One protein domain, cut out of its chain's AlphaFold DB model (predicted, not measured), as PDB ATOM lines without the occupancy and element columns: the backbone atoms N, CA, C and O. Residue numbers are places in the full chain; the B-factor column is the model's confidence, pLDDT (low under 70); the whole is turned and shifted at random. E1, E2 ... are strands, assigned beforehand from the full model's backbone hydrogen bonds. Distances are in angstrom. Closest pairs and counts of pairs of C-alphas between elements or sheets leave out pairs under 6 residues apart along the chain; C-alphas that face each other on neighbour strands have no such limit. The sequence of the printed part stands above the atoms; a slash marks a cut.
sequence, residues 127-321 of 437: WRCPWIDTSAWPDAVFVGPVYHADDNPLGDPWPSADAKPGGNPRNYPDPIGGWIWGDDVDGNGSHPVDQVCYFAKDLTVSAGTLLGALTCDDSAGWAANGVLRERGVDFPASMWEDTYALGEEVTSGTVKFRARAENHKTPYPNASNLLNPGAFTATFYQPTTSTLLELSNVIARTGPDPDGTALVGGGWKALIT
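This is residues 127 to 321 of the 437 residues of an uncharacterized protein of Betaproteobacteria bacterium ADurb.Bin341 (UniProt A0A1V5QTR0). Two twisted antiparallel sheets, E6-E5-E8-E3-E11 and E7-E4-E9-E10, form a sandwich amid long loops with little regular structure, and the small hairpin E1 and E2 packs on E9 through E2. The 195 printed residues include eleven named strands, E1 to E11 in order, holding 72 residues: all strand. The whole is compact, with a radius of gyration of the C-alphas of 15.8 A and spans of 50 by 38 by 31 A.

Find C-alpha 141 at (-33.768, 1.732, -17.438), where E1 begins, running to 145. Then come E2, 178 to 181; E3, 195 to 205, 31.4 A long; E4, 208 to 216; E5, 219 to 224; E6, 227 to 231; E7, 244 to 250; E8, 253 to 263, 32.5 A; E9, 280 to 285; E10, 298 to 301; E11, 317 to 320, ending at (-24.799, 8.593, -15.562).

Look between E3 and E8 for N 199 and O 259, 2.8 A apart, and between E4 and E9 for N 213 and O 283, 2.8 A. The closest C-alphas of E2 and E9, Trp 179 and Thr 281, are 5.0 A apart.

The printed part has no cut. The link E1 to E2 is long, 32 residues. Residues 148 to 167, 230 to 240, 266 to 275 and 305 to 313 have pLDDT under 70.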
ATOM      1  N   TRP A 127     -13.357   3.402 -17.006       94.31
ATOM      2  CA  TRP A 127     -14.561   2.601 -17.274       94.31
ATOM      3  C   TRP A 127     -14.351   1.289 -18.056       94.31
ATOM      4  O   TRP A 127     -15.210   0.407 -17.990       94.31
ATOM      5  N   ARG A 128     -13.254   1.141 -18.812       94.38
ATOM      6  CA  ARG A 128     -12.920  -0.085 -19.556       94.38
ATOM      7  C   ARG A 128     -12.402  -1.191 -18.640       94.38
ATOM      8  O   ARG A 128     -12.451  -2.360 -19.025       94.38
ATOM      9  N   CYS A 129     -11.891  -0.835 -17.464       96.00
ATOM     10  CA  CYS A 129     -11.228  -1.748 -16.550       96.00
ATOM     11  C   CYS A 129     -12.167  -2.871 -16.083       96.00
ATOM     12  O   CYS A 129     -13.256  -2.597 -15.562       96.00
ATOM     13  N   PRO A 130     -11.755  -4.146 -16.197       95.75
ATOM     14  CA  PRO A 130     -12.531  -5.281 -15.691       95.75
ATOM     15  C   PRO A 130     -12.782  -5.239 -14.181       95.75
ATOM     16  O   PRO A 130     -13.746  -5.847 -13.708       95.75
ATOM     17  N   TRP A 131     -11.913  -4.537 -13.453       96.06
ATOM     18  CA  TRP A 131     -11.876  -4.477 -11.997       96.06
ATOM     19  C   TRP A 131     -12.707  -3.349 -11.392       96.06
ATOM     20  O   TRP A 131     -12.916  -3.359 -10.187       96.06
ATOM     21  N   ILE A 132     -13.206  -2.403 -12.200       94.00
ATOM     22  CA  ILE A 132     -14.055  -1.329 -11.676       94.00
ATOM     23  C   ILE A 132     -15.224  -1.916 -10.893       94.00
ATOM     24  O   ILE A 132     -15.958  -2.779 -11.396       94.00
ATOM     25  N   ASP A 133     -15.415  -1.393  -9.682       92.62
ATOM     26  CA  ASP A 133     -16.554  -1.729  -8.848       92.62
ATOM     27  C   ASP A 133     -17.838  -1.125  -9.432       92.62
ATOM     28  O   ASP A 133     -18.055   0.089  -9.466       92.62
ATOM     29  N   THR A 134     -18.710  -2.011  -9.901       94.75
ATOM     30  CA  THR A 134     -20.023  -1.670 -10.454       94.75
ATOM     31  C   THR A 134     -21.160  -1.996  -9.488       94.75
ATOM     32  O   THR A 134     -22.330  -1.857  -9.843       94.75
ATOM     33  N   SER A 135     -20.855  -2.424  -8.258       92.94
ATOM     34  CA  SER A 135     -21.855  -2.865  -7.279       92.94
ATOM     35  C   SER A 135     -22.831  -1.754  -6.884       92.94
ATOM     36  O   SER A 135     -24.019  -2.015  -6.687       92.94
ATOM     37  N   ALA A 136     -22.345  -0.512  -6.833       93.44
ATOM     38  CA  ALA A 136     -23.138   0.677  -6.540       93.44
ATOM     39  C   ALA A 136     -23.852   1.266  -7.769       93.44
ATOM     40  O   ALA A 136     -24.627   2.212  -7.624       93.44
ATOM     41  N   TRP A 137     -23.602   0.746  -8.977       95.50
ATOM     42  CA  TRP A 137     -24.257   1.261 -10.178       95.50
ATOM     43  C   TRP A 137     -25.738   0.847 -10.171       95.50
ATOM     44  O   TRP A 137     -26.058  -0.316  -9.868       95.50
ATOM     45  N   PRO A 138     -26.661   1.768 -10.497       94.69
ATOM     46  CA  PRO A 138     -28.068   1.427 -10.613       94.69
ATOM     47  C   PRO A 138     -28.314   0.496 -11.805       94.69
ATOM     48  O   PRO A 138     -27.476   0.329 -12.697       94.69
ATOM     49  N   ASP A 139     -29.468  -0.165 -11.787       93.12
ATOM     50  CA  ASP A 139     -29.911  -0.963 -12.925       93.12
ATOM     51  C   ASP A 139     -30.304  -0.045 -14.083       93.12
ATOM     52  O   ASP A 139     -30.861   1.034 -13.878       93.12
ATOM     53  N   ALA A 140     -30.003  -0.483 -15.303       92.31
ATOM     54  CA  ALA A 140     -30.362   0.252 -16.503       92.31
ATOM     55  C   ALA A 140     -31.886   0.337 -16.671       92.31
ATOM     56  O   ALA A 140     -32.613  -0.630 -16.426       92.31
ATOM     57  N   VAL A 141     -32.356   1.484 -17.150       89.25
ATOM     58  CA  VAL A 141     -33.768   1.732 -17.438       89.25
ATOM     59  C   VAL A 141     -34.062   1.320 -18.874       89.25
ATOM     60  O   VAL A 141     -33.326   1.671 -19.794       89.25
ATOM     61  N   PHE A 142     -35.139   0.562 -19.078       85.50
ATOM     62  CA  PHE A 142     -35.648   0.254 -20.411       85.50
ATOM     63  C   PHE A 142     -36.359   1.479 -20.987       85.50
ATOM     64  O   PHE A 142     -37.333   1.947 -20.402       85.50
ATOM     65  N   VAL A 143     -35.894   1.965 -22.137       82.31
ATOM     66  CA  VAL A 143     -36.439   3.178 -22.769       82.31
ATOM     67  C   VAL A 143     -37.354   2.865 -23.956       82.31
ATOM     68  O   VAL A 143     -38.175   3.692 -24.334       82.31
ATOM     69  N   GLY A 144     -37.274   1.660 -24.528       79.94
ATOM     70  CA  GLY A 144     -38.189   1.221 -25.585       79.94
ATOM     71  C   GLY A 144     -37.677   0.011 -26.368       79.94
ATOM     72  O   GLY A 144     -36.494  -0.328 -26.282       79.94
ATOM     73  N   PRO A 145     -38.537  -0.681 -27.131       79.69
ATOM     74  CA  PRO A 145     -38.109  -1.807 -27.955       79.69
ATOM     75  C   PRO A 145     -37.287  -1.332 -29.165       79.69
ATOM     76  O   PRO A 145     -37.532  -0.258 -29.709       79.69
ATOM     77  N   VAL A 146     -36.323  -2.144 -29.616       80.94
ATOM     78  CA  VAL A 146     -35.569  -1.872 -30.861       80.94
ATOM     79  C   VAL A 146     -36.441  -2.110 -32.093       80.94
ATOM     80  O   VAL A 146     -36.340  -1.390 -33.085       80.94
ATOM     81  N   TYR A 147     -37.304  -3.124 -32.022       75.62
ATOM     82  CA  TYR A 147     -38.296  -3.442 -33.039       75.62
ATOM     83  C   TYR A 147     -39.699  -3.306 -32.456       75.62
ATOM     84  O   TYR A 147     -40.027  -3.949 -31.461       75.62
ATOM     85  N   HIS A 148     -40.552  -2.531 -33.122       64.38
ATOM     86  CA  HIS A 148     -41.979  -2.443 -32.811       64.38
ATOM     87  C   HIS A 148     -42.694  -3.710 -33.303       64.38
ATOM     88  O   HIS A 148     -43.374  -3.705 -34.327       64.38
ATOM     89  N   ALA A 149     -42.465  -4.831 -32.626       54.78
ATOM     90  CA  ALA A 149     -43.340  -5.986 -32.743       54.78
ATOM     91  C   ALA A 149     -44.618  -5.723 -31.931       54.78
ATOM     92  O   ALA A 149     -44.563  -5.048 -30.905       54.78
ATOM     93  N   ASP A 150     -45.757  -6.258 -32.377       47.94
ATOM     94  CA  ASP A 150     -47.025  -6.122 -31.645       47.94
ATOM     95  C   ASP A 150     -46.966  -6.804 -30.260       47.94
ATOM     96  O   ASP A 150     -47.638  -6.349 -29.338       47.94
ATOM     97  N   ASP A 151     -46.098  -7.816 -30.100       57.81
ATOM     98  CA  ASP A 151     -45.922  -8.612 -28.882       57.81
ATOM     99  C   ASP A 151     -44.438  -8.671 -28.439       57.81
ATOM    100  O   ASP A 151     -43.508  -8.720 -29.251       57.81
ATOM    101  N   ASN A 152     -44.202  -8.687 -27.128       59.62
ATOM    102  CA  ASN A 152     -42.916  -8.896 -26.467       59.62
ATOM    103  C   ASN A 152     -42.554 -10.402 -26.440       59.62
ATOM    104  O   ASN A 152     -43.357 -11.241 -26.855       59.62
ATOM    105  N   PRO A 153     -41.369 -10.804 -25.939       56.25
ATOM    106  CA  PRO A 153     -40.966 -12.219 -25.858       56.25
ATOM    107  C   PRO A 153     -41.922 -13.140 -25.098       56.25
ATOM    108  O   PRO A 153     -41.825 -14.358 -25.231       56.25
ATOM    109  N   LEU A 154     -42.807 -12.566 -24.286       59.88
ATOM    110  CA  LEU A 154     -43.794 -13.258 -23.467       59.88
ATOM    111  C   LEU A 154     -45.191 -13.271 -24.113       59.88
ATOM    112  O   LEU A 154     -46.088 -13.930 -23.596       59.88
ATOM    113  N   GLY A 155     -45.364 -12.617 -25.267       61.81
ATOM    114  CA  GLY A 155     -46.637 -12.533 -25.982       61.81
ATOM    115  C   GLY A 155     -47.535 -11.366 -25.556       61.81
ATOM    116  O   GLY A 155     -48.703 -11.360 -25.935       61.81
ATOM    117  N   ASP A 156     -47.021 -10.410 -24.775       61.09
ATOM    118  CA  ASP A 156     -47.760  -9.215 -24.341       61.09
ATOM    119  C   ASP A 156     -47.336  -7.968 -25.134       61.09
ATOM    120  O   ASP A 156     -46.166  -7.857 -25.493       61.09
ATOM    121  N   PRO A 157     -48.205  -6.964 -25.338       60.06
ATOM    122  CA  PRO A 157     -47.809  -5.722 -25.992       60.06
ATOM    123  C   PRO A 157     -46.669  -5.016 -25.257       60.06
ATOM    124  O   PRO A 157     -46.664  -4.918 -24.026       60.06
ATOM    125  N   TRP A 158     -45.719  -4.463 -26.011       59.56
ATOM    126  CA  TRP A 158     -44.685  -3.610 -25.433       59.56
ATOM    127  C   TRP A 158     -45.312  -2.377 -24.755       59.56
ATOM    128  O   TRP A 158     -46.230  -1.771 -25.320       59.56
ATOM    129  N   PRO A 159     -44.832  -1.961 -23.564       54.94
ATOM    130  CA  PRO A 159     -45.212  -0.674 -22.996       54.94
ATOM    131  C   PRO A 159     -44.886   0.425 -24.015       54.94
ATOM    132  O   PRO A 159     -43.833   0.386 -24.646       54.94
ATOM    133  N   SER A 160     -45.784   1.394 -24.184       49.72
ATOM    134  CA  SER A 160     -45.776   2.400 -25.260       49.72
ATOM    135  C   SER A 160     -44.643   3.443 -25.193       49.72
ATOM    136  O   SER A 160     -44.836   4.576 -25.631       49.72
ATOM    137  N   ALA A 161     -43.495   3.113 -24.600       51.69
ATOM    138  CA  ALA A 161     -42.315   3.961 -24.587       51.69
ATOM    139  C   ALA A 161     -41.619   3.849 -25.950       51.69
ATOM    140  O   ALA A 161     -40.915   2.885 -26.246       51.69
ATOM    141  N   ASP A 162     -41.900   4.819 -26.814       57.03
ATOM    142  CA  ASP A 162     -41.316   4.930 -28.145       57.03
ATOM    143  C   ASP A 162     -40.075   5.830 -28.064       57.03
ATOM    144  O   ASP A 162     -40.127   7.020 -28.376       57.03
ATOM    145  N   ALA A 163     -38.970   5.296 -27.527       54.66
ATOM    146  CA  ALA A 163     -37.750   6.084 -27.345       54.66
ATOM    147  C   ALA A 163     -37.187   6.596 -28.678       54.66
ATOM    148  O   ALA A 163     -36.719   7.727 -28.763       54.66
ATOM    149  N   LYS A 164     -37.222   5.808 -29.753       61.69
ATOM    150  CA  LYS A 164     -36.625   6.227 -31.025       61.69
ATOM    151  C   LYS A 164     -37.673   6.239 -32.133       61.69
ATOM    152  O   LYS A 164     -37.937   5.186 -32.696       61.69
ATOM    153  N   PRO A 165     -38.180   7.420 -32.548       51.47
ATOM    154  CA  PRO A 165     -39.174   7.549 -33.624       51.47
ATOM    155  C   PRO A 165     -38.607   7.245 -35.035       51.47
ATOM    156  O   PRO A 165     -39.182   7.661 -36.045       51.47
ATOM    157  N   GLY A 166     -37.444   6.591 -35.122       54.34
ATOM    158  CA  GLY A 166     -36.731   6.240 -36.350       54.34
ATOM    159  C   GLY A 166     -36.959   4.786 -36.775       54.34
ATOM    160  O   GLY A 166     -37.606   4.007 -36.086       54.34
ATOM    161  N   GLY A 167     -36.425   4.404 -37.939       59.12
ATOM    162  CA  GLY A 167     -36.399   2.994 -38.346       59.12
ATOM    163  C   GLY A 167     -35.495   2.155 -37.435       59.12
ATOM    164  O   GLY A 167     -34.564   2.674 -36.827       59.12
ATOM    165  N   ASN A 168     -35.732   0.846 -37.360       71.31
ATOM    166  CA  ASN A 168     -34.851  -0.066 -36.632       71.31
ATOM    167  C   ASN A 168     -33.407  -0.012 -37.186       71.31
ATOM    168  O   ASN A 168     -33.230   0.167 -38.399       71.31
ATOM    169  N   PRO A 169     -32.373  -0.235 -36.350       77.56
ATOM    170  CA  PRO A 169     -30.999  -0.292 -36.826       77.56
ATOM    171  C   PRO A 169     -30.855  -1.370 -37.902       77.56
ATOM    172  O   PRO A 169     -31.313  -2.512 -37.754       77.56
ATOM    173  N   ARG A 170     -30.195  -1.025 -39.006       78.12
ATOM    174  CA  ARG A 170     -29.919  -1.949 -40.103       78.12
ATOM    175  C   ARG A 170     -29.117  -3.125 -39.569       78.12
ATOM    176  O   ARG A 170     -28.121  -2.966 -38.856       78.12
ATOM    177  N   ASN A 171     -29.549  -4.317 -39.968       79.00
ATOM    178  CA  ASN A 171     -28.920  -5.591 -39.630       79.00
ATOM    179  C   ASN A 171     -28.893  -5.922 -38.129       79.00
ATOM    180  O   ASN A 171     -28.120  -6.797 -37.743       79.00
ATOM    181  N   TYR A 172     -29.713  -5.272 -37.289       84.75
ATOM    182  CA  TYR A 172     -29.815  -5.684 -35.887       84.75
ATOM    183  C   TYR A 172     -30.516  -7.042 -35.830       84.75
ATOM    184  O   TYR A 172     -31.668  -7.140 -36.253       84.75
ATOM    185  N   PRO A 173     -29.849  -8.112 -35.378       83.12
ATOM    186  CA  PRO A 173     -30.356  -9.463 -35.581       83.12
ATOM    187  C   PRO A 173     -31.455  -9.841 -34.588       83.12
ATOM    188  O   PRO A 173     -32.132 -10.842 -34.802       83.12
ATOM    189  N   ASP A 174     -31.611  -9.079 -33.503       84.06
ATOM    190  CA  ASP A 174     -32.458  -9.444 -32.376       84.06
ATOM    191  C   ASP A 174     -33.814  -8.713 -32.411       84.06
ATOM    192  O   ASP A 174     -33.876  -7.536 -32.047       84.06
ATOM    193  N   PRO A 175     -34.909  -9.384 -32.821       77.25
ATOM    194  CA  PRO A 175     -36.230  -8.769 -32.961       77.25
ATOM    195  C   PRO A 175     -36.885  -8.403 -31.625       77.25
ATOM    196  O   PRO A 175     -37.923  -7.754 -31.615       77.25
ATOM    197  N   ILE A 176     -36.314  -8.843 -30.505       77.75
ATOM    198  CA  ILE A 176     -36.858  -8.600 -29.166       77.75
ATOM    199  C   ILE A 176     -35.893  -7.823 -28.264       77.75
ATOM    200  O   ILE A 176     -36.138  -7.691 -27.066       77.75
ATOM    201  N   GLY A 177     -34.794  -7.321 -28.833       80.31
ATOM    202  CA  GLY A 177     -33.867  -6.447 -28.130       80.31
ATOM    203  C   GLY A 177     -34.525  -5.119 -27.755       80.31
ATOM    204  O   GLY A 177     -35.448  -4.638 -28.420       80.31
ATOM    205  N   GLY A 178     -34.034  -4.524 -26.675       83.44
ATOM    206  CA  GLY A 178     -34.519  -3.256 -26.153       83.44
ATOM    207  C   GLY A 178     -33.421  -2.223 -25.996       83.44
ATOM    208  O   GLY A 178     -32.295  -2.552 -25.623       83.44
ATOM    209  N   TRP A 179     -33.786  -0.969 -26.211       87.75
ATOM    210  CA  TRP A 179     -32.983   0.177 -25.835       87.75
ATOM    211  C   TRP A 179     -32.989   0.344 -24.318       87.75
ATOM    212  O   TRP A 179     -34.042   0.283 -23.673       87.75
ATOM    213  N   ILE A 180     -31.808   0.591 -23.762       90.00
ATOM    214  CA  ILE A 180     -31.620   0.933 -22.354       90.00
ATOM    215  C   ILE A 180     -30.827   2.232 -22.198       90.00
ATOM    216  O   ILE A 180     -30.062   2.616 -23.088       90.00
ATOM    217  N   TRP A 181     -30.994   2.874 -21.044       92.00
ATOM    218  CA  TRP A 181     -30.213   4.027 -20.598       92.00
ATOM    219  C   TRP A 181     -29.991   4.000 -19.075       92.00
ATOM    220  O   TRP A 181     -30.290   2.997 -18.424       92.00
ATOM    221  N   GLY A 182     -29.407   5.058 -18.506       92.38
ATOM    222  CA  GLY A 182     -29.162   5.165 -17.060       92.38
ATOM    223  C   GLY A 182     -30.319   5.751 -16.250       92.38
ATOM    224  O   GLY A 182     -30.388   5.524 -15.045       92.38
ATOM    225  N   ASP A 183     -31.232   6.467 -16.897       90.62
ATOM    226  CA  ASP A 183     -32.435   7.045 -16.310       90.62
ATOM    227  C   ASP A 183     -33.607   7.008 -17.303       90.62
ATOM    228  O   ASP A 183     -33.484   6.514 -18.427       90.62
ATOM    229  N   ASP A 184     -34.779   7.422 -16.821       86.75
ATOM    230  CA  ASP A 184     -35.956   7.614 -17.663       86.75
ATOM    231  C   ASP A 184     -35.853   8.956 -18.395       86.75
ATOM    232  O   ASP A 184     -35.210   9.902 -17.928       86.75
ATOM    233  N   VAL A 185     -36.548   9.050 -19.519       80.06
ATOM    234  CA  VAL A 185     -36.589  10.263 -20.328       80.06
ATOM    235  C   VAL A 185     -37.256  11.419 -19.578       80.06
ATOM    236  O   VAL A 185     -38.115  11.231 -18.712       80.06
ATOM    237  N   ASP A 186     -36.894  12.652 -19.929       77.44
ATOM    238  CA  ASP A 186     -37.542  13.836 -19.372       77.44
ATOM    239  C   ASP A 186     -39.015  13.961 -19.822       77.44
ATOM    240  O   ASP A 186     -39.536  13.185 -20.626       77.44
ATOM    241  N   GLY A 187     -39.721  14.990 -19.338       71.88
ATOM    242  CA  GLY A 187     -41.114  15.259 -19.735       71.88
ATOM    243  C   GLY A 187     -41.317  15.534 -21.235       71.88
ATOM    244  O   GLY A 187     -42.456  15.693 -21.673       71.88
ATOM    245  N   ASN A 188     -40.229  15.596 -22.004       72.81
ATOM    246  CA  ASN A 188     -40.202  15.727 -23.447       72.81
ATOM    247  C   ASN A 188     -39.674  14.462 -24.141       72.81
ATOM    248  O   ASN A 188     -39.367  14.543 -25.318       72.81
ATOM    249  N   GLY A 189     -39.516  13.318 -23.473       74.69
ATOM    250  CA  GLY A 189     -39.020  12.108 -24.131       74.69
ATOM    251  C   GLY A 189     -37.544  12.181 -24.548       74.69
ATOM    252  O   GLY A 189     -37.163  11.552 -25.534       74.69
ATOM    253  N   SER A 190     -36.719  12.973 -23.855       78.44
ATOM    254  CA  SER A 190     -35.305  13.182 -24.189       78.44
ATOM    255  C   SER A 190     -34.385  12.992 -22.983       78.44
ATOM    256  O   SER A 190     -34.792  13.170 -21.839       78.44
ATOM    257  N   HIS A 191     -33.107  12.716 -23.257       85.81
ATOM    258  CA  HIS A 191     -32.024  12.867 -22.280       85.81
ATOM    259  C   HIS A 191     -31.249  14.172 -22.549       85.81
ATOM    260  O   HIS A 191     -31.346  14.719 -23.659       85.81
ATOM    261  N   PRO A 192     -30.500  14.715 -21.568       86.38
ATOM    262  CA  PRO A 192     -29.654  15.885 -21.779       86.38
ATOM    263  C   PRO A 192     -28.617  15.659 -22.884       86.38
ATOM    264  O   PRO A 192     -28.088  14.561 -23.051       86.38
ATOM    265  N   VAL A 193     -28.328  16.719 -23.638       84.06
ATOM    266  CA  VAL A 193     -27.261  16.724 -24.647       84.06
ATOM    267  C   VAL A 193     -25.902  16.584 -23.960       84.06
ATOM    268  O   VAL A 193     -25.673  17.196 -22.918       84.06
ATOM    269  N   ASP A 194     -25.030  15.799 -24.578       85.25
ATOM    270  CA  ASP A 194     -23.693  15.384 -24.148       85.25
ATOM    271  C   ASP A 194     -23.685  14.630 -22.804       85.25
ATOM    272  O   ASP A 194     -22.653  14.497 -22.146       85.25
ATOM    273  N   GLN A 195     -24.840  14.085 -22.393       89.62
ATOM    274  CA  GLN A 195     -24.912  13.183 -21.248       89.62
ATOM    275  C   GLN A 195     -24.204  11.871 -21.591       89.62
ATOM    276  O   GLN A 195     -24.536  11.203 -22.576       89.62
ATOM    277  N   VAL A 196     -23.251  11.485 -20.745       92.12
ATOM    278  CA  VAL A 196     -22.512  10.230 -20.867       92.12
ATOM    279  C   VAL A 196     -23.120   9.192 -19.930       92.12
ATOM    280  O   VAL A 196     -23.302   9.443 -18.738       92.12
ATOM    281  N   CYS A 197     -23.399   8.011 -20.472       94.88
ATOM    282  CA  CYS A 197     -23.834   6.851 -19.711       94.88
ATOM    283  C   CYS A 197     -22.837   5.701 -19.885       94.88
ATOM    284  O   CYS A 197     -22.448   5.345 -21.000       94.88
ATOM    285  N   TYR A 198     -22.436   5.104 -18.769       96.38
ATOM    286  CA  TYR A 198     -21.575   3.930 -18.719       96.38
ATOM    287  C   TYR A 198     -22.413   2.696 -18.426       96.38
ATOM    288  O   TYR A 198     -23.286   2.742 -17.568       96.38
ATOM    289  N   PHE A 199     -22.135   1.587 -19.097       96.12
ATOM    290  CA  PHE A 199     -22.849   0.329 -18.935       96.12
ATOM    291  C   PHE A 199     -21.895  -0.780 -18.526       96.12
ATOM    292  O   PHE A 199     -20.766  -0.854 -19.015       96.12
ATOM    293  N   ALA A 200     -22.368  -1.682 -17.675       96.56
ATOM    294  CA  ALA A 200     -21.618  -2.864 -17.290       96.56
ATOM    295  C   ALA A 200     -22.497  -4.113 -17.292       96.56
ATOM    296  O   ALA A 200     -23.634  -4.111 -16.811       96.56
ATOM    297  N   LYS A 201     -21.928  -5.197 -17.822       94.88
ATOM    298  CA  LYS A 201     -22.501  -6.537 -17.775       94.88
ATOM    299  C   LYS A 201     -21.384  -7.561 -17.672       94.88
ATOM    300  O   LYS A 201     -20.408  -7.508 -18.415       94.88
ATOM    301  N   ASP A 202     -21.553  -8.517 -16.777       95.00
ATOM    302  CA  ASP A 202     -20.686  -9.682 -16.713       95.00
ATOM    303  C   ASP A 202     -21.354 -10.821 -17.489       95.00
ATOM    304  O   ASP A 202     -22.514 -11.163 -17.243       95.00
ATOM    305  N   LEU A 203     -20.645 -11.361 -18.479       93.81
ATOM    306  CA  LEU A 203     -21.147 -12.368 -19.407       93.81
ATOM    307  C   LEU A 203     -20.574 -13.733 -19.033       93.81
ATOM    308  O   LEU A 203     -19.362 -13.934 -19.096       93.81
ATOM    309  N   THR A 204     -21.428 -14.689 -18.676       94.06
ATOM    310  CA  THR A 204     -21.006 -16.083 -18.498       94.06
ATOM    311  C   THR A 204     -20.946 -16.775 -19.854       94.06
ATOM    312  O   THR A 204     -21.968 -16.915 -20.522       94.06
ATOM    313  N   VAL A 205     -19.758 -17.213 -20.264       93.81
ATOM    314  CA  VAL A 205     -19.501 -17.748 -21.607       93.81
ATOM    315  C   VAL A 205     -18.823 -19.114 -21.564       93.81
ATOM    316  O   VAL A 205     -18.070 -19.443 -20.647       93.81
ATOM    317  N   SER A 206     -19.073 -19.913 -22.597       94.81
ATOM    318  CA  SER A 206     -18.278 -21.101 -22.921       94.81
ATOM    319  C   SER A 206     -17.069 -20.720 -23.776       94.81
ATOM    320  O   SER A 206     -17.075 -19.676 -24.421       94.81
ATOM    321  N   ALA A 207     -16.042 -21.570 -23.821       94.62
ATOM    322  CA  ALA A 207     -14.904 -21.337 -24.707       94.62
ATOM    323  C   ALA A 207     -15.350 -21.364 -26.183       94.62
ATOM    324  O   ALA A 207     -16.122 -22.243 -26.578       94.62
ATOM    325  N   GLY A 208     -14.862 -20.421 -26.992       93.62
ATOM    326  CA  GLY A 208     -15.174 -20.321 -28.422       93.62
ATOM    327  C   GLY A 208     -15.501 -18.897 -28.861       93.62
ATOM    328  O   GLY A 208     -15.069 -17.933 -28.242       93.62
ATOM    329  N   THR A 209     -16.257 -18.747 -29.949       93.50
ATOM    330  CA  THR A 209     -16.630 -17.421 -30.464       93.50
ATOM    331  C   THR A 209     -17.805 -16.836 -29.682       93.50
ATOM    332  O   THR A 209     -18.880 -17.434 -29.622       93.50
ATOM    333  N   LEU A 210     -17.617 -15.644 -29.124       92.88
ATOM    334  CA  LEU A 210     -18.675 -14.756 -28.662       92.88
ATOM    335  C   LEU A 210     -19.007 -13.766 -29.779       92.88
ATOM    336  O   LEU A 210     -18.132 -13.045 -30.265       92.88
ATOM    337  N   LEU A 211     -20.271 -13.739 -30.187       91.81
ATOM    338  CA  LEU A 211     -20.786 -12.771 -31.146       91.81
ATOM    339  C   LEU A 211     -21.593 -11.711 -30.399       91.81
ATOM    340  O   LEU A 211     -22.407 -12.044 -29.540       91.81
ATOM    341  N   GLY A 212     -21.362 -10.444 -30.725       90.25
ATOM    342  CA  GLY A 212     -22.086  -9.299 -30.184       90.25
ATOM    343  C   GLY A 212     -22.692  -8.464 -31.303       90.25
ATOM    344  O   GLY A 212     -22.015  -8.164 -32.281       90.25
ATOM    345  N   ALA A 213     -23.950  -8.071 -31.165       89.19
ATOM    346  CA  ALA A 213     -24.610  -7.093 -32.020       89.19
ATOM    347  C   ALA A 213     -24.936  -5.860 -31.179       89.19
ATOM    348  O   ALA A 213     -25.754  -5.950 -30.265       89.19
ATOM    349  N   LEU A 214     -24.282  -4.735 -31.461       89.38
ATOM    350  CA  LEU A 214     -24.349  -3.530 -30.635       89.38
ATOM    351  C   LEU A 214     -24.691  -2.299 -31.463       89.38
ATOM    352  O   LEU A 214     -24.235  -2.145 -32.596       89.38
ATOM    353  N   THR A 215     -25.456  -1.391 -30.880       86.12
ATOM    354  CA  THR A 215     -25.670  -0.053 -31.431       86.12
ATOM    355  C   THR A 215     -26.047   0.912 -30.308       86.12
ATOM    356  O   THR A 215     -26.422   0.513 -29.204       86.12
ATOM    357  N   CYS A 216     -25.853   2.191 -30.571       83.69
ATOM    358  CA  CYS A 216     -26.150   3.294 -29.678       83.69
ATOM    359  C   CYS A 216     -26.713   4.441 -30.509       83.69
ATOM    360  O   CYS A 216     -26.684   4.376 -31.734       83.69
ATOM    361  N   ASP A 217     -27.177   5.492 -29.846       74.31
ATOM    362  CA  ASP A 217     -27.680   6.675 -30.536       74.31
ATOM    363  C   ASP A 217     -26.610   7.346 -31.414       74.31
ATOM    364  O   ASP A 217     -26.654   7.253 -32.644       74.31
ATOM    365  N   ASP A 218     -25.602   7.943 -30.771       73.12
ATOM    366  CA  ASP A 218     -24.674   8.841 -31.454       73.12
ATOM    367  C   ASP A 218     -23.214   8.393 -31.404       73.12
ATOM    368  O   ASP A 218     -22.587   8.239 -32.450       73.12
ATOM    369  N   SER A 219     -22.648   8.191 -30.210       78.62
ATOM    370  CA  SER A 219     -21.285   7.679 -30.069       78.62
ATOM    371  C   SER A 219     -21.176   6.677 -28.929       78.62
ATOM    372  O   SER A 219     -21.790   6.839 -27.871       78.62
ATOM    373  N   ALA A 220     -20.396   5.617 -29.154       80.75
ATOM    374  CA  ALA A 220     -20.086   4.652 -28.116       80.75
ATOM    375  C   ALA A 220     -18.685   4.050 -28.247       80.75
ATOM    376  O   ALA A 220     -18.098   3.933 -29.323       80.75
ATOM    377  N   GLY A 221     -18.171   3.605 -27.109       88.00
ATOM    378  CA  GLY A 221     -17.067   2.665 -27.024       88.00
ATOM    379  C   GLY A 221     -17.512   1.466 -26.205       88.00
ATOM    380  O   GLY A 221     -18.287   1.611 -25.261       88.00
ATOM    381  N   TRP A 222     -17.011   0.283 -26.528       89.50
ATOM    382  CA  TRP A 222     -17.206  -0.889 -25.683       89.50
ATOM    383  C   TRP A 222     -15.900  -1.643 -25.497       89.50
ATOM    384  O   TRP A 222     -15.019  -1.625 -26.353       89.50
ATOM    385  N   ALA A 223     -15.771  -2.300 -24.356       92.50
ATOM    386  CA  ALA A 223     -14.612  -3.083 -23.992       92.50
ATOM    387  C   ALA A 223     -15.042  -4.451 -23.465       92.50
ATOM    388  O   ALA A 223     -16.030  -4.573 -22.740       92.50
ATOM    389  N   ALA A 224     -14.272  -5.473 -23.822       93.19
ATOM    390  CA  ALA A 224     -14.375  -6.810 -23.254       93.19
ATOM    391  C   ALA A 224     -13.045  -7.139 -22.578       93.19
ATOM    392  O   ALA A 224     -11.997  -7.058 -23.217       93.19
ATOM    393  N   ASN A 225     -13.070  -7.451 -21.281       95.19
ATOM    394  CA  ASN A 225     -11.868  -7.703 -20.474       95.19
ATOM    395  C   ASN A 225     -10.793  -6.595 -20.613       95.19
ATOM    396  O   ASN A 225      -9.597  -6.876 -20.652       95.19
ATOM    397  N   GLY A 226     -11.218  -5.329 -20.717       93.62
ATOM    398  CA  GLY A 226     -10.323  -4.178 -20.895       93.62
ATOM    399  C   GLY A 226      -9.886  -3.919 -22.339       93.62
ATOM    400  O   GLY A 226      -9.319  -2.867 -22.628       93.62
ATOM    401  N   VAL A 227     -10.187  -4.821 -23.277       92.94
ATOM    402  CA  VAL A 227      -9.854  -4.624 -24.688       92.94
ATOM    403  C   VAL A 227     -10.867  -3.700 -25.341       92.94
ATOM    404  O   VAL A 227     -11.997  -4.098 -25.626       92.94
ATOM    405  N   LEU A 228     -10.448  -2.464 -25.600       89.50
ATOM    406  CA  LEU A 228     -11.291  -1.464 -26.235       89.50
ATOM    407  C   LEU A 228     -11.569  -1.806 -27.706       89.50
ATOM    408  O   LEU A 228     -10.682  -2.153 -28.493       89.50
ATOM    409  N   ARG A 229     -12.836  -1.665 -28.073       83.25
ATOM    410  CA  ARG A 229     -13.373  -1.741 -29.422       83.25
ATOM    411  C   ARG A 229     -14.184  -0.465 -29.622       83.25
ATOM    412  O   ARG A 229     -15.320  -0.348 -29.169       83.25
ATOM    413  N   GLU A 230     -13.567   0.532 -30.237       68.44
ATOM    414  CA  GLU A 230     -14.256   1.789 -30.516       68.44
ATOM    415  C   GLU A 230     -15.048   1.697 -31.816       68.44
ATOM    416  O   GLU A 230     -14.576   1.168 -32.828       68.44
ATOM    417  N   ARG A 231     -16.238   2.291 -31.804       64.62
ATOM    418  CA  ARG A 231     -16.964   2.674 -33.007       64.62
ATOM    419  C   ARG A 231     -17.516   4.068 -32.763       64.62
ATOM    420  O   ARG A 231     -18.579   4.195 -32.176       64.62
ATOM    421  N   GLY A 232     -16.815   5.109 -33.213       56.25
ATOM    422  CA  GLY A 232     -17.417   6.441 -33.138       56.25
ATOM    423  C   GLY A 232     -16.593   7.691 -33.207       56.25
ATOM    424  O   GLY A 232     -17.064   8.736 -32.769       56.25
ATOM    425  N   VAL A 233     -15.426   7.632 -33.825       49.59
ATOM    426  CA  VAL A 233     -14.713   8.857 -34.165       49.59
ATOM    427  C   VAL A 233     -15.351   9.428 -35.435       49.59
ATOM    428  O   VAL A 233     -14.958   9.043 -36.529       49.59
ATOM    429  N   ASP A 234     -16.443  10.184 -35.271       47.28
ATOM    430  CA  ASP A 234     -16.852  11.360 -36.066       47.28
ATOM    431  C   ASP A 234     -18.385  11.533 -36.092       47.28
ATOM    432  O   ASP A 234     -19.129  10.753 -36.689       47.28
ATOM    433  N   PHE A 235     -18.868  12.618 -35.479       42.94
ATOM    434  CA  PHE A 235     -20.230  13.111 -35.692       42.94
ATOM    435  C   PHE A 235     -20.330  13.781 -37.083       42.94
ATOM    436  O   PHE A 235     -19.396  14.487 -37.473       42.94
ATOM    437  N   PRO A 236     -21.444  13.640 -37.832       51.38
ATOM    438  CA  PRO A 236     -22.685  12.967 -37.473       51.38
ATOM    439  C   PRO A 236     -22.787  11.616 -38.191       51.38
ATOM    440  O   PRO A 236     -23.238  11.549 -39.335       51.38
ATOM    441  N   ALA A 237     -22.364  10.533 -37.544       51.19
ATOM    442  CA  ALA A 237     -22.663   9.190 -38.021       51.19
ATOM    443  C   ALA A 237     -23.908   8.673 -37.295       51.19
ATOM    444  O   ALA A 237     -23.915   8.586 -36.073       51.19
ATOM    445  N   SER A 238     -24.948   8.325 -38.056       60.50
ATOM    446  CA  SER A 238     -26.166   7.658 -37.593       60.50
ATOM    447  C   SER A 238     -25.868   6.278 -36.979       60.50
ATOM    448  O   SER A 238     -26.142   5.251 -37.600       60.50
ATOM    449  N   MET A 239     -25.263   6.197 -35.791       64.25
ATOM    450  CA  MET A 239     -24.945   4.894 -35.187       64.25
ATOM    451  C   MET A 239     -26.187   4.088 -34.885       64.25
ATOM    452  O   MET A 239     -26.170   2.871 -35.090       64.25
ATOM    453  N   TRP A 240     -27.271   4.767 -34.517       69.38
ATOM    454  CA  TRP A 240     -28.566   4.133 -34.327       69.38
ATOM    455  C   TRP A 240     -29.089   3.473 -35.608       69.38
ATOM    456  O   TRP A 240     -29.886   2.547 -35.526       69.38
ATOM    457  N   GLU A 241     -28.637   3.890 -36.797       74.25
ATOM    458  CA  GLU A 241     -29.067   3.291 -38.065       74.25
ATOM    459  C   GLU A 241     -28.311   2.015 -38.427       74.25
ATOM    460  O   GLU A 241     -28.777   1.293 -39.301       74.25
ATOM    461  N   ASP A 242     -27.162   1.712 -37.822       76.81
ATOM    462  CA  ASP A 242     -26.329   0.583 -38.243       76.81
ATOM    463  C   ASP A 242     -25.858  -0.247 -37.046       76.81
ATOM    464  O   ASP A 242     -25.351   0.274 -36.055       76.81
ATOM    465  N   THR A 243     -25.905  -1.570 -37.175       81.06
ATOM    466  CA  THR A 243     -25.416  -2.494 -36.140       81.06
ATOM    467  C   THR A 243     -23.913  -2.736 -36.251       81.06
ATOM    468  O   THR A 243     -23.390  -2.985 -37.337       81.06
ATOM    469  N   TYR A 244     -23.218  -2.723 -35.118       83.62
ATOM    470  CA  TYR A 244     -21.854  -3.217 -35.003       83.62
ATOM    471  C   TYR A 244     -21.859  -4.696 -34.657       83.62
ATOM    472  O   TYR A 244     -22.468  -5.098 -33.667       83.62
ATOM    473  N   ALA A 245     -21.137  -5.483 -35.444       80.62
ATOM    474  CA  ALA A 245     -20.881  -6.876 -35.137       80.62
ATOM    475  C   ALA A 245     -19.506  -7.011 -34.469       80.62
ATOM    476  O   ALA A 245     -18.479  -6.683 -35.064       80.62
ATOM    477  N   LEU A 246     -19.500  -7.525 -33.247       82.56
ATOM    478  CA  LEU A 246     -18.321  -8.009 -32.549       82.56
ATOM    479  C   LEU A 246     -18.234  -9.523 -32.747       82.56
ATOM    480  O   LEU A 246     -19.227 -10.230 -32.592       82.56
ATOM    481  N   GLY A 247     -17.048 -10.015 -33.085       86.12
ATOM    482  CA  GLY A 247     -16.738 -11.439 -33.082       86.12
ATOM    483  C   GLY A 247     -15.408 -11.642 -32.390       86.12
ATOM    484  O   GLY A 247     -14.382 -11.186 -32.891       86.12
ATOM    485  N   GLU A 248     -15.440 -12.280 -31.228       88.25
ATOM    486  CA  GLU A 248     -14.275 -12.399 -30.360       88.25
ATOM    487  C   GLU A 248     -14.127 -13.831 -29.865       88.25
ATOM    488  O   GLU A 248     -15.108 -14.503 -29.550       88.25
ATOM    489  N   GLU A 249     -12.894 -14.320 -29.839       93.88
ATOM    490  CA  GLU A 249     -12.586 -15.586 -29.191       93.88
ATOM    491  C   GLU A 249     -12.508 -15.359 -27.681       93.88
ATOM    492  O   GLU A 249     -11.847 -14.426 -27.222       93.88
ATOM    493  N   VAL A 250     -13.209 -16.199 -26.920       95.38
ATOM    494  CA  VAL A 250     -13.298 -16.102 -25.464       95.38
ATOM    495  C   VAL A 250     -12.903 -17.418 -24.803       95.38
ATOM    496  O   VAL A 250     -13.258 -18.502 -25.279       95.38
ATOM    497  N   THR A 251     -12.197 -17.326 -23.676       96.38
ATOM    498  CA  THR A 251     -12.012 -18.460 -22.759       96.38
ATOM    499  C   THR A 251     -13.314 -18.689 -21.984       96.38
ATOM    500  O   THR A 251     -14.061 -17.748 -21.714       96.38
ATOM    501  N   SER A 252     -13.618 -19.937 -21.614       95.69
ATOM    502  CA  SER A 252     -14.778 -20.223 -20.761       95.69
ATOM    503  C   SER A 252     -14.648 -19.516 -19.413       95.69
ATOM    504  O   SER A 252     -13.603 -19.624 -18.773       95.69
ATOM    505  N   GLY A 253     -15.712 -18.874 -18.946       95.38
ATOM    506  CA  GLY A 253     -15.700 -18.148 -17.683       95.38
ATOM    507  C   GLY A 253     -16.554 -16.894 -17.743       95.38
ATOM    508  O   GLY A 253     -17.627 -16.896 -18.344       95.38
ATOM    509  N   THR A 254     -16.081 -15.834 -17.091       95.69
ATOM    510  CA  THR A 254     -16.764 -14.538 -17.068       95.69
ATOM    511  C   THR A 254     -16.008 -13.540 -17.933       95.69
ATOM    512  O   THR A 254     -14.855 -13.234 -17.644       95.69
ATOM    513  N   VAL A 255     -16.670 -13.002 -18.956       95.62
ATOM    514  CA  VAL A 255     -16.182 -11.847 -19.718       95.62
ATOM    515  C   VAL A 255     -16.769 -10.580 -19.107       95.62
ATOM    516  O   VAL A 255     -17.987 -10.446 -18.980       95.62
ATOM    517  N   LYS A 256     -15.904  -9.640 -18.723       95.94
ATOM    518  CA  LYS A 256     -16.294  -8.336 -18.179       95.94
ATOM    519  C   LYS A 256     -16.566  -7.389 -19.343       95.94
ATOM    520  O   LYS A 256     -15.628  -6.874 -19.951       95.94
ATOM    521  N   PHE A 257     -17.839  -7.191 -19.678       95.25
ATOM    522  CA  PHE A 257     -18.249  -6.258 -20.722       95.25
ATOM    523  C   PHE A 257     -18.541  -4.881 -20.125       95.25
ATOM    524  O   PHE A 257     -19.247  -4.755 -19.116       95.25
ATOM    525  N   ARG A 258     -17.995  -3.844 -20.758       94.94
ATOM    526  CA  ARG A 258     -18.186  -2.439 -20.397       94.94
ATOM    527  C   ARG A 258     -18.525  -1.645 -21.648       94.94
ATOM    528  O   ARG A 258     -17.990  -1.929 -22.717       94.94
ATOM    529  N   ALA A 259     -19.379  -0.641 -21.528       93.88
ATOM    530  CA  ALA A 259     -19.629   0.307 -22.604       93.88
ATOM    531  C   ALA A 259     -19.732   1.732 -22.066       93.88
ATOM    532  O   ALA A 259     -20.090   1.950 -20.914       93.88
ATOM    533  N   ARG A 260     -19.438   2.695 -22.926       92.88
ATOM    534  CA  ARG A 260     -19.698   4.119 -22.748       92.88
ATOM    535  C   ARG A 260     -20.526   4.552 -23.943       92.88
ATOM    536  O   ARG A 260     -20.123   4.256 -25.064       92.88
ATOM    537  N   ALA A 261     -21.623   5.255 -23.718       89.81
ATOM    538  CA  ALA A 261     -22.382   5.917 -24.766       89.81
ATOM    539  C   ALA A 261     -22.604   7.385 -24.401       89.81
ATOM    540  O   ALA A 261     -22.716   7.724 -23.223       89.81
ATOM    541  N   GLU A 262     -22.671   8.246 -25.406       87.81
ATOM    542  CA  GLU A 262     -22.921   9.676 -25.243       87.81
ATOM    543  C   GLU A 262     -24.127  10.088 -26.086       87.81
ATOM    544  O   GLU A 262     -24.246   9.691 -27.248       87.81
ATOM    545  N   ASN A 263     -25.035  10.847 -25.474       83.94
ATOM    546  CA  ASN A 263     -26.219  11.388 -26.128       83.94
ATOM    547  C   ASN A 263     -25.882  12.747 -26.743       83.94
ATOM    548  O   ASN A 263     -25.897  13.756 -26.049       83.94
ATOM    549  N   HIS A 264     -25.570  12.806 -28.027       78.94
ATOM    550  CA  HIS A 264     -25.192  14.044 -28.694       78.94
ATOM    551  C   HIS A 264     -26.406  14.835 -29.188       78.94
ATOM    552  O   HIS A 264     -27.548  14.385 -29.261       78.94
ATOM    553  N   LYS A 265     -26.161  16.092 -29.557       72.62
ATOM    554  CA  LYS A 265     -27.183  16.920 -30.192       72.62
ATOM    555  C   LYS A 265     -27.425  16.470 -31.633       72.62
ATOM    556  O   LYS A 265     -26.558  16.645 -32.485       72.62
ATOM    557  N   THR A 266     -28.646  16.039 -31.941       65.88
ATOM    558  CA  THR A 266     -29.051  15.746 -33.324       65.88
ATOM    559  C   THR A 266     -28.842  16.953 -34.268       65.88
ATOM    560  O   THR A 266     -29.231  18.082 -33.938       65.88
ATOM    561  N   PRO A 267     -28.227  16.763 -35.456       56.44
ATOM    562  CA  PRO A 267     -27.998  17.833 -36.429       56.44
ATOM    563  C   PRO A 267     -29.267  18.192 -37.217       56.44
ATOM    564  O   PRO A 267     -29.294  19.205 -37.922       56.44
ATOM    565  N   TYR A 268     -30.322  17.380 -37.120       55.03
ATOM    566  CA  TYR A 268     -31.595  17.650 -37.774       55.03
ATOM    567  C   TYR A 268     -32.423  18.622 -36.926       55.03
ATOM    568  O   TYR A 268     -32.485  18.467 -35.708       55.03
ATOM    569  N   PRO A 269     -33.082  19.628 -37.534       46.97
ATOM    570  CA  PRO A 269     -33.924  20.572 -36.810       46.97
ATOM    571  C   PRO A 269     -35.189  19.880 -36.281       46.97
ATOM    572  O   PRO A 269     -36.274  19.997 -36.840       46.97
ATOM    573  N   ASN A 270     -35.054  19.185 -35.159       53.38
ATOM    574  CA  ASN A 270     -36.106  19.061 -34.171       53.38
ATOM    575  C   ASN A 270     -36.121  20.407 -33.436       53.38
ATOM    576  O   ASN A 270     -35.178  20.731 -32.720       53.38
ATOM    577  N   ALA A 271     -37.157  21.220 -33.649       46.00
ATOM    578  CA  ALA A 271     -37.227  22.593 -33.138       46.00
ATOM    579  C   ALA A 271     -37.204  22.709 -31.595       46.00
ATOM    580  O   ALA A 271     -37.278  23.821 -31.074       46.00
ATOM    581  N   SER A 272     -37.108  21.594 -30.863       52.72
ATOM    582  CA  SER A 272     -37.335  21.565 -29.423       52.72
ATOM    583  C   SER A 272     -36.688  20.381 -28.669       52.72
ATOM    584  O   SER A 272     -37.042  20.164 -27.520       52.72
ATOM    585  N   ASN A 273     -35.744  19.627 -29.263       55.88
ATOM    586  CA  ASN A 273     -35.156  18.390 -28.692       55.88
ATOM    587  C   ASN A 273     -36.181  17.335 -28.212       55.88
ATOM    588  O   ASN A 273     -35.813  16.396 -27.522       55.88
ATOM    589  N   LEU A 274     -37.457  17.436 -28.602       58.69
ATOM    590  CA  LEU A 274     -38.568  16.732 -27.941       58.69
ATOM    591  C   LEU A 274     -38.625  15.208 -28.137       58.69
ATOM    592  O   LEU A 274     -39.695  14.679 -27.918       58.69
ATOM    593  N   LEU A 275     -37.578  14.525 -28.615       64.94
ATOM    594  CA  LEU A 275     -37.532  13.059 -28.798       64.94
ATOM    595  C   LEU A 275     -36.076  12.579 -29.045       64.94
ATOM    596  O   LEU A 275     -35.839  11.825 -29.990       64.94
ATOM    597  N   ASN A 276     -35.069  13.066 -28.298       72.38
ATOM    598  CA  ASN A 276     -33.691  12.544 -28.410       72.38
ATOM    599  C   ASN A 276     -33.233  11.820 -27.139       72.38
ATOM    600  O   ASN A 276     -32.399  12.340 -26.387       72.38
ATOM    601  N   PRO A 277     -33.789  10.638 -26.843       77.56
ATOM    602  CA  PRO A 277     -33.295   9.877 -25.718       77.56
ATOM    603  C   PRO A 277     -31.962   9.236 -26.075       77.56
ATOM    604  O   PRO A 277     -31.842   8.563 -27.098       77.56
ATOM    605  N   GLY A 278     -30.987   9.388 -25.182       83.56
ATOM    606  CA  GLY A 278     -29.833   8.502 -25.144       83.56
ATOM    607  C   GLY A 278     -30.294   7.044 -25.149       83.56
ATOM    608  O   GLY A 278     -31.252   6.682 -24.462       83.56
ATOM    609  N   ALA A 279     -29.649   6.233 -25.981       84.56
ATOM    610  CA  ALA A 279     -30.043   4.853 -26.204       84.56
ATOM    611  C   ALA A 279     -28.816   3.975 -26.463       84.56
ATOM    612  O   ALA A 279     -27.929   4.329 -27.242       84.56
ATOM    613  N   PHE A 280     -28.790   2.808 -25.824       89.94
ATOM    614  CA  PHE A 280     -27.819   1.744 -26.054       89.94
ATOM    615  C   PHE A 280     -28.539   0.397 -26.140       89.94
ATOM    616  O   PHE A 280     -29.468   0.133 -25.378       89.94
ATOM    617  N   THR A 281     -28.123  -0.459 -27.070       89.69
ATOM    618  CA  THR A 281     -28.634  -1.828 -27.184       89.69
ATOM    619  C   THR A 281     -27.516  -2.790 -27.559       89.69
ATOM    620  O   THR A 281     -26.637  -2.478 -28.369       89.69
ATOM    621  N   ALA A 282     -27.550  -3.987 -26.983       91.56
ATOM    622  CA  ALA A 282     -26.565  -5.028 -27.221       91.56
ATOM    623  C   ALA A 282     -27.179  -6.418 -27.058       91.56
ATOM    624  O   ALA A 282     -27.849  -6.680 -26.064       91.56
ATOM    625  N   THR A 283     -26.870  -7.326 -27.982       91.56
ATOM    626  CA  THR A 283     -27.202  -8.754 -27.878       91.56
ATOM    627  C   THR A 283     -25.943  -9.581 -28.075       91.56
ATOM    628  O   THR A 283     -25.250  -9.434 -29.079       91.56
ATOM    629  N   PHE A 284     -25.659 -10.468 -27.125       92.56
ATOM    630  CA  PHE A 284     -24.538 -11.398 -27.140       92.56
ATOM    631  C   PHE A 284     -25.032 -12.829 -27.246       92.56
ATOM    632  O   PHE A 284     -25.942 -13.232 -26.524       92.56
ATOM    633  N   TYR A 285     -24.399 -13.619 -28.101       92.00
ATOM    634  CA  TYR A 285     -24.746 -15.018 -28.306       92.00
ATOM    635  C   TYR A 285     -23.516 -15.837 -28.690       92.00
ATOM    636  O   TYR A 285     -22.526 -15.307 -29.197       92.00
ATOM    637  N   GLN A 286     -23.572 -17.144 -28.440       91.88
ATOM    638  CA  GLN A 286     -22.522 -18.074 -28.849       91.88
ATOM    639  C   GLN A 286     -23.101 -19.109 -29.808       91.88
ATOM    640  O   GLN A 286     -24.034 -19.814 -29.428       91.88
ATOM    641  N   PRO A 287     -22.559 -19.265 -31.028       86.81
ATOM    642  CA  PRO A 287     -23.104 -20.169 -32.036       86.81
ATOM    643  C   PRO A 287     -22.758 -21.643 -31.747       86.81
ATOM    644  O   PRO A 287     -22.119 -22.324 -32.545       86.81
ATOM    645  N   THR A 288     -23.146 -22.147 -30.574       79.44
ATOM    646  CA  THR A 288     -22.867 -23.517 -30.113       79.44
ATOM    647  C   THR A 288     -23.854 -24.527 -30.688       79.44
ATOM    648  O   THR A 288     -23.481 -25.658 -30.989       79.44
ATOM    649  N   THR A 289     -25.119 -24.125 -30.837       70.94
ATOM    650  CA  THR A 289     -26.212 -24.988 -31.320       70.94
ATOM    651  C   THR A 289     -26.642 -24.645 -32.748       70.94
ATOM    652  O   THR A 289     -27.032 -25.526 -33.507       70.94
ATOM    653  N   SER A 290     -26.530 -23.369 -33.121       78.75
ATOM    654  CA  SER A 290     -26.885 -22.813 -34.428       78.75
ATOM    655  C   SER A 290     -25.910 -21.697 -34.775       78.75
ATOM    656  O   SER A 290     -25.427 -21.001 -33.883       78.75
ATOM    657  N   THR A 291     -25.620 -21.517 -36.063       77.69
ATOM    658  CA  THR A 291     -24.823 -20.380 -36.551       77.69
ATOM    659  C   THR A 291     -25.632 -19.086 -36.623       77.69
ATOM    660  O   THR A 291     -25.056 -18.020 -36.838       77.69
ATOM    661  N   LEU A 292     -26.956 -19.169 -36.463       79.56
ATOM    662  CA  LEU A 292     -27.870 -18.032 -36.420       79.56
ATOM    663  C   LEU A 292     -28.160 -17.631 -34.972       79.56
ATOM    664  O   LEU A 292     -27.998 -18.435 -34.055       79.56
ATOM    665  N   LEU A 293     -28.603 -16.390 -34.768       82.88
ATOM    666  CA  LEU A 293     -29.123 -15.954 -33.474       82.88
ATOM    667  C   LEU A 293     -30.422 -16.713 -33.178       82.88
ATOM    668  O   LEU A 293     -31.400 -16.593 -33.915       82.88
ATOM    669  N   GLU A 294     -30.438 -17.467 -32.085       82.12
ATOM    670  CA  GLU A 294     -31.609 -18.187 -31.593       82.12
ATOM    671  C   GLU A 294     -31.725 -17.955 -30.088       82.12
ATOM    672  O   GLU A 294     -30.723 -17.829 -29.392       82.12
ATOM    673  N   LEU A 295     -32.941 -17.926 -29.541       77.81
ATOM    674  CA  LEU A 295     -33.126 -17.674 -28.106       77.81
ATOM    675  C   LEU A 295     -32.304 -18.633 -27.221       77.81
ATOM    676  O   LEU A 295     -31.802 -18.231 -26.179       77.81
ATOM    677  N   SER A 296     -32.129 -19.878 -27.669       81.62
ATOM    678  CA  SER A 296     -31.359 -20.931 -26.996       81.62
ATOM    679  C   SER A 296     -29.854 -20.664 -26.902       81.62
ATOM    680  O   SER A 296     -29.190 -21.313 -26.096       81.62
ATOM    681  N   ASN A 297     -29.310 -19.757 -27.717       87.75
ATOM    682  CA  ASN A 297     -27.875 -19.494 -27.803       87.75
ATOM    683  C   ASN A 297     -27.474 -18.076 -27.361       87.75
ATOM    684  O   ASN A 297     -26.288 -17.731 -27.388       87.75
ATOM    685  N   VAL A 298     -28.450 -17.276 -26.920       88.06
ATOM    686  CA  VAL A 298     -28.229 -15.945 -26.352       88.06
ATOM    687  C   VAL A 298     -27.630 -16.049 -24.954       88.06
ATOM    688  O   VAL A 298     -28.126 -16.774 -24.096       88.06
ATOM    689  N   ILE A 299     -26.569 -15.280 -24.734       89.75
ATOM    690  CA  ILE A 299     -25.878 -15.130 -23.452       89.75
ATOM    691  C   ILE A 299     -26.446 -13.950 -22.668       89.75
ATOM    692  O   ILE A 299     -26.687 -14.047 -21.468       89.75
ATOM    693  N   ALA A 300     -26.649 -12.822 -23.346       90.88
ATOM    694  CA  ALA A 300     -27.210 -11.618 -22.758       90.88
ATOM    695  C   ALA A 300     -27.839 -10.752 -23.846       90.88
ATOM    696  O   ALA A 300     -27.397 -10.766 -24.992       90.88
ATOM    697  N   ARG A 301     -28.833  -9.955 -23.471       89.81
ATOM    698  CA  ARG A 301     -29.400  -8.908 -24.319       89.81
ATOM    699  C   ARG A 301     -29.794  -7.708 -23.474       89.81
ATOM    700  O   ARG A 301     -30.025  -7.853 -22.272       89.81
ATOM    701  N   THR A 302     -29.865  -6.537 -24.077       89.75
ATOM    702  CA  THR A 302     -30.576  -5.385 -23.520       89.75
ATOM    703  C   THR A 302     -32.071  -5.549 -23.789       89.75
ATOM    704  O   THR A 302     -32.475  -6.126 -24.800       89.75
ATOM    705  N   GLY A 303     -32.909  -5.103 -22.859       80.88
ATOM    706  CA  GLY A 303     -34.341  -5.394 -22.882       80.88
ATOM    707  C   GLY A 303     -34.963  -5.291 -21.493       80.88
ATOM    708  O   GLY A 303     -34.231  -5.112 -20.513       80.88
ATOM    709  N   PRO A 304     -36.296  -5.394 -21.401       70.12
ATOM    710  CA  PRO A 304     -36.994  -5.345 -20.129       70.12
ATOM    711  C   PRO A 304     -36.678  -6.606 -19.314       70.12
ATOM    712  O   PRO A 304     -36.389  -7.666 -19.868       70.12
ATOM    713  N   ASP A 305     -36.798  -6.501 -17.995       68.69
ATOM    714  CA  ASP A 305     -36.655  -7.636 -17.077       68.69
ATOM    715  C   ASP A 305     -37.971  -7.916 -16.330       68.69
ATOM    716  O   ASP A 305     -38.059  -7.699 -15.121       68.69
ATOM    717  N   PRO A 306     -39.048  -8.311 -17.036       58.81
ATOM    718  CA  PRO A 306     -40.378  -8.402 -16.433       58.81
ATOM    719  C   PRO A 306     -40.492  -9.501 -15.363       58.81
ATOM    720  O   PRO A 306     -41.283  -9.345 -14.439       58.81
ATOM    721  N   ASP A 307     -39.677 -10.559 -15.445       56.94
ATOM    722  CA  ASP A 307     -39.775 -11.745 -14.576       56.94
ATOM    723  C   ASP A 307     -38.438 -12.159 -13.917       56.94
ATOM    724  O   ASP A 307     -38.334 -13.247 -13.343       56.94
ATOM    725  N   GLY A 308     -37.383 -11.339 -14.003       53.94
ATOM    726  CA  GLY A 308     -36.045 -11.701 -13.511       53.94
ATOM    727  C   GLY A 308     -35.334 -12.748 -14.379       53.94
ATOM    728  O   GLY A 308     -34.359 -13.372 -13.947       53.94
ATOM    729  N   THR A 309     -35.843 -13.014 -15.587       53.31
ATOM    730  CA  THR A 309     -35.267 -13.998 -16.506       53.31
ATOM    731  C   THR A 309     -34.358 -13.305 -17.514       53.31
ATOM    732  O   THR A 309     -34.835 -12.618 -18.419       53.31
ATOM    733  N   ALA A 310     -33.059 -13.606 -17.448       48.84
ATOM    734  CA  ALA A 310     -32.031 -13.114 -18.377       48.84
ATOM    735  C   ALA A 310     -32.304 -13.412 -19.873       48.84
ATOM    736  O   ALA A 310     -31.611 -12.899 -20.750       48.84
ATOM    737  N   LEU A 311     -33.309 -14.244 -20.175       49.66
ATOM    738  CA  LEU A 311     -33.760 -14.565 -21.529       49.66
ATOM    739  C   LEU A 311     -34.524 -13.414 -22.210       49.66
ATOM    740  O   LEU A 311     -34.543 -13.373 -23.440       49.66
ATOM    741  N   VAL A 312     -35.108 -12.485 -21.442       56.44
ATOM    742  CA  VAL A 312     -35.935 -11.365 -21.944       56.44
ATOM    743  C   VAL A 312     -35.187 -10.020 -21.893       56.44
ATOM    744  O   VAL A 312     -35.482  -9.118 -22.672       56.44
ATOM    745  N   GLY A 313     -34.156  -9.913 -21.050       68.62
ATOM    746  CA  GLY A 313     -33.384  -8.693 -20.803       68.62
ATOM    747  C   GLY A 313     -32.838  -8.680 -19.371       68.62
ATOM    748  O   GLY A 313     -32.826  -9.718 -18.712       68.62
ATOM    749  N   GLY A 314     -32.376  -7.526 -18.884       75.75
ATOM    750  CA  GLY A 314     -32.078  -7.338 -17.457       75.75
ATOM    751  C   GLY A 314     -30.645  -7.587 -16.968       75.75
ATOM    752  O   GLY A 314     -29.745  -8.063 -17.673       75.75
ATOM    753  N   GLY A 315     -30.419  -7.198 -15.710       85.50
ATOM    754  CA  GLY A 315     -29.132  -7.273 -15.009       85.50
ATOM    755  C   GLY A 315     -28.002  -6.461 -15.650       85.50
ATOM    756  O   GLY A 315     -26.839  -6.835 -15.497       85.50
ATOM    757  N   TRP A 316     -28.341  -5.441 -16.438       92.88
ATOM    758  CA  TRP A 316     -27.407  -4.432 -16.929       92.88
ATOM    759  C   TRP A 316     -27.302  -3.323 -15.897       92.88
ATOM    760  O   TRP A 316     -28.323  -2.821 -15.430       92.88
ATOM    761  N   LYS A 317     -26.076  -2.929 -15.571       95.44
ATOM    762  CA  LYS A 317     -25.817  -1.738 -14.768       95.44
ATOM    763  C   LYS A 317     -25.614  -0.541 -15.675       95.44
ATOM    764  O   LYS A 317     -24.987  -0.695 -16.724       95.44
ATOM    765  N   ALA A 318     -26.106   0.621 -15.264       95.75
ATOM    766  CA  ALA A 318     -25.930   1.873 -15.984       95.75
ATOM    767  C   ALA A 318     -25.593   3.007 -15.013       95.75
ATOM    768  O   ALA A 318     -26.211   3.122 -13.963       95.75
ATOM    769  N   LEU A 319     -24.614   3.842 -15.347       96.75
ATOM    770  CA  LEU A 319     -24.190   4.971 -14.525       96.75
ATOM    771  C   LEU A 319     -24.098   6.230 -15.382       96.75
ATOM    772  O   LEU A 319     -23.301   6.296 -16.317       96.75
ATOM    773  N   ILE A 320     -24.884   7.238 -15.017       95.50
ATOM    774  CA  ILE A 320     -24.799   8.593 -15.562       95.50
ATOM    775  C   ILE A 320     -24.004   9.442 -14.579       95.50
ATOM    776  O   ILE A 320     -24.343   9.521 -13.397       95.50
ATOM    777  N   THR A 321     -22.934  10.063 -15.060       92.31
ATOM    778  CA  THR A 321     -22.036  10.872 -14.232       92.31
ATOM    779  C   THR A 321     -21.220  11.824 -15.099       92.31
ATOM    780  O   THR A 321     -20.792  11.459 -16.194       92.31
TER     781      THR A 321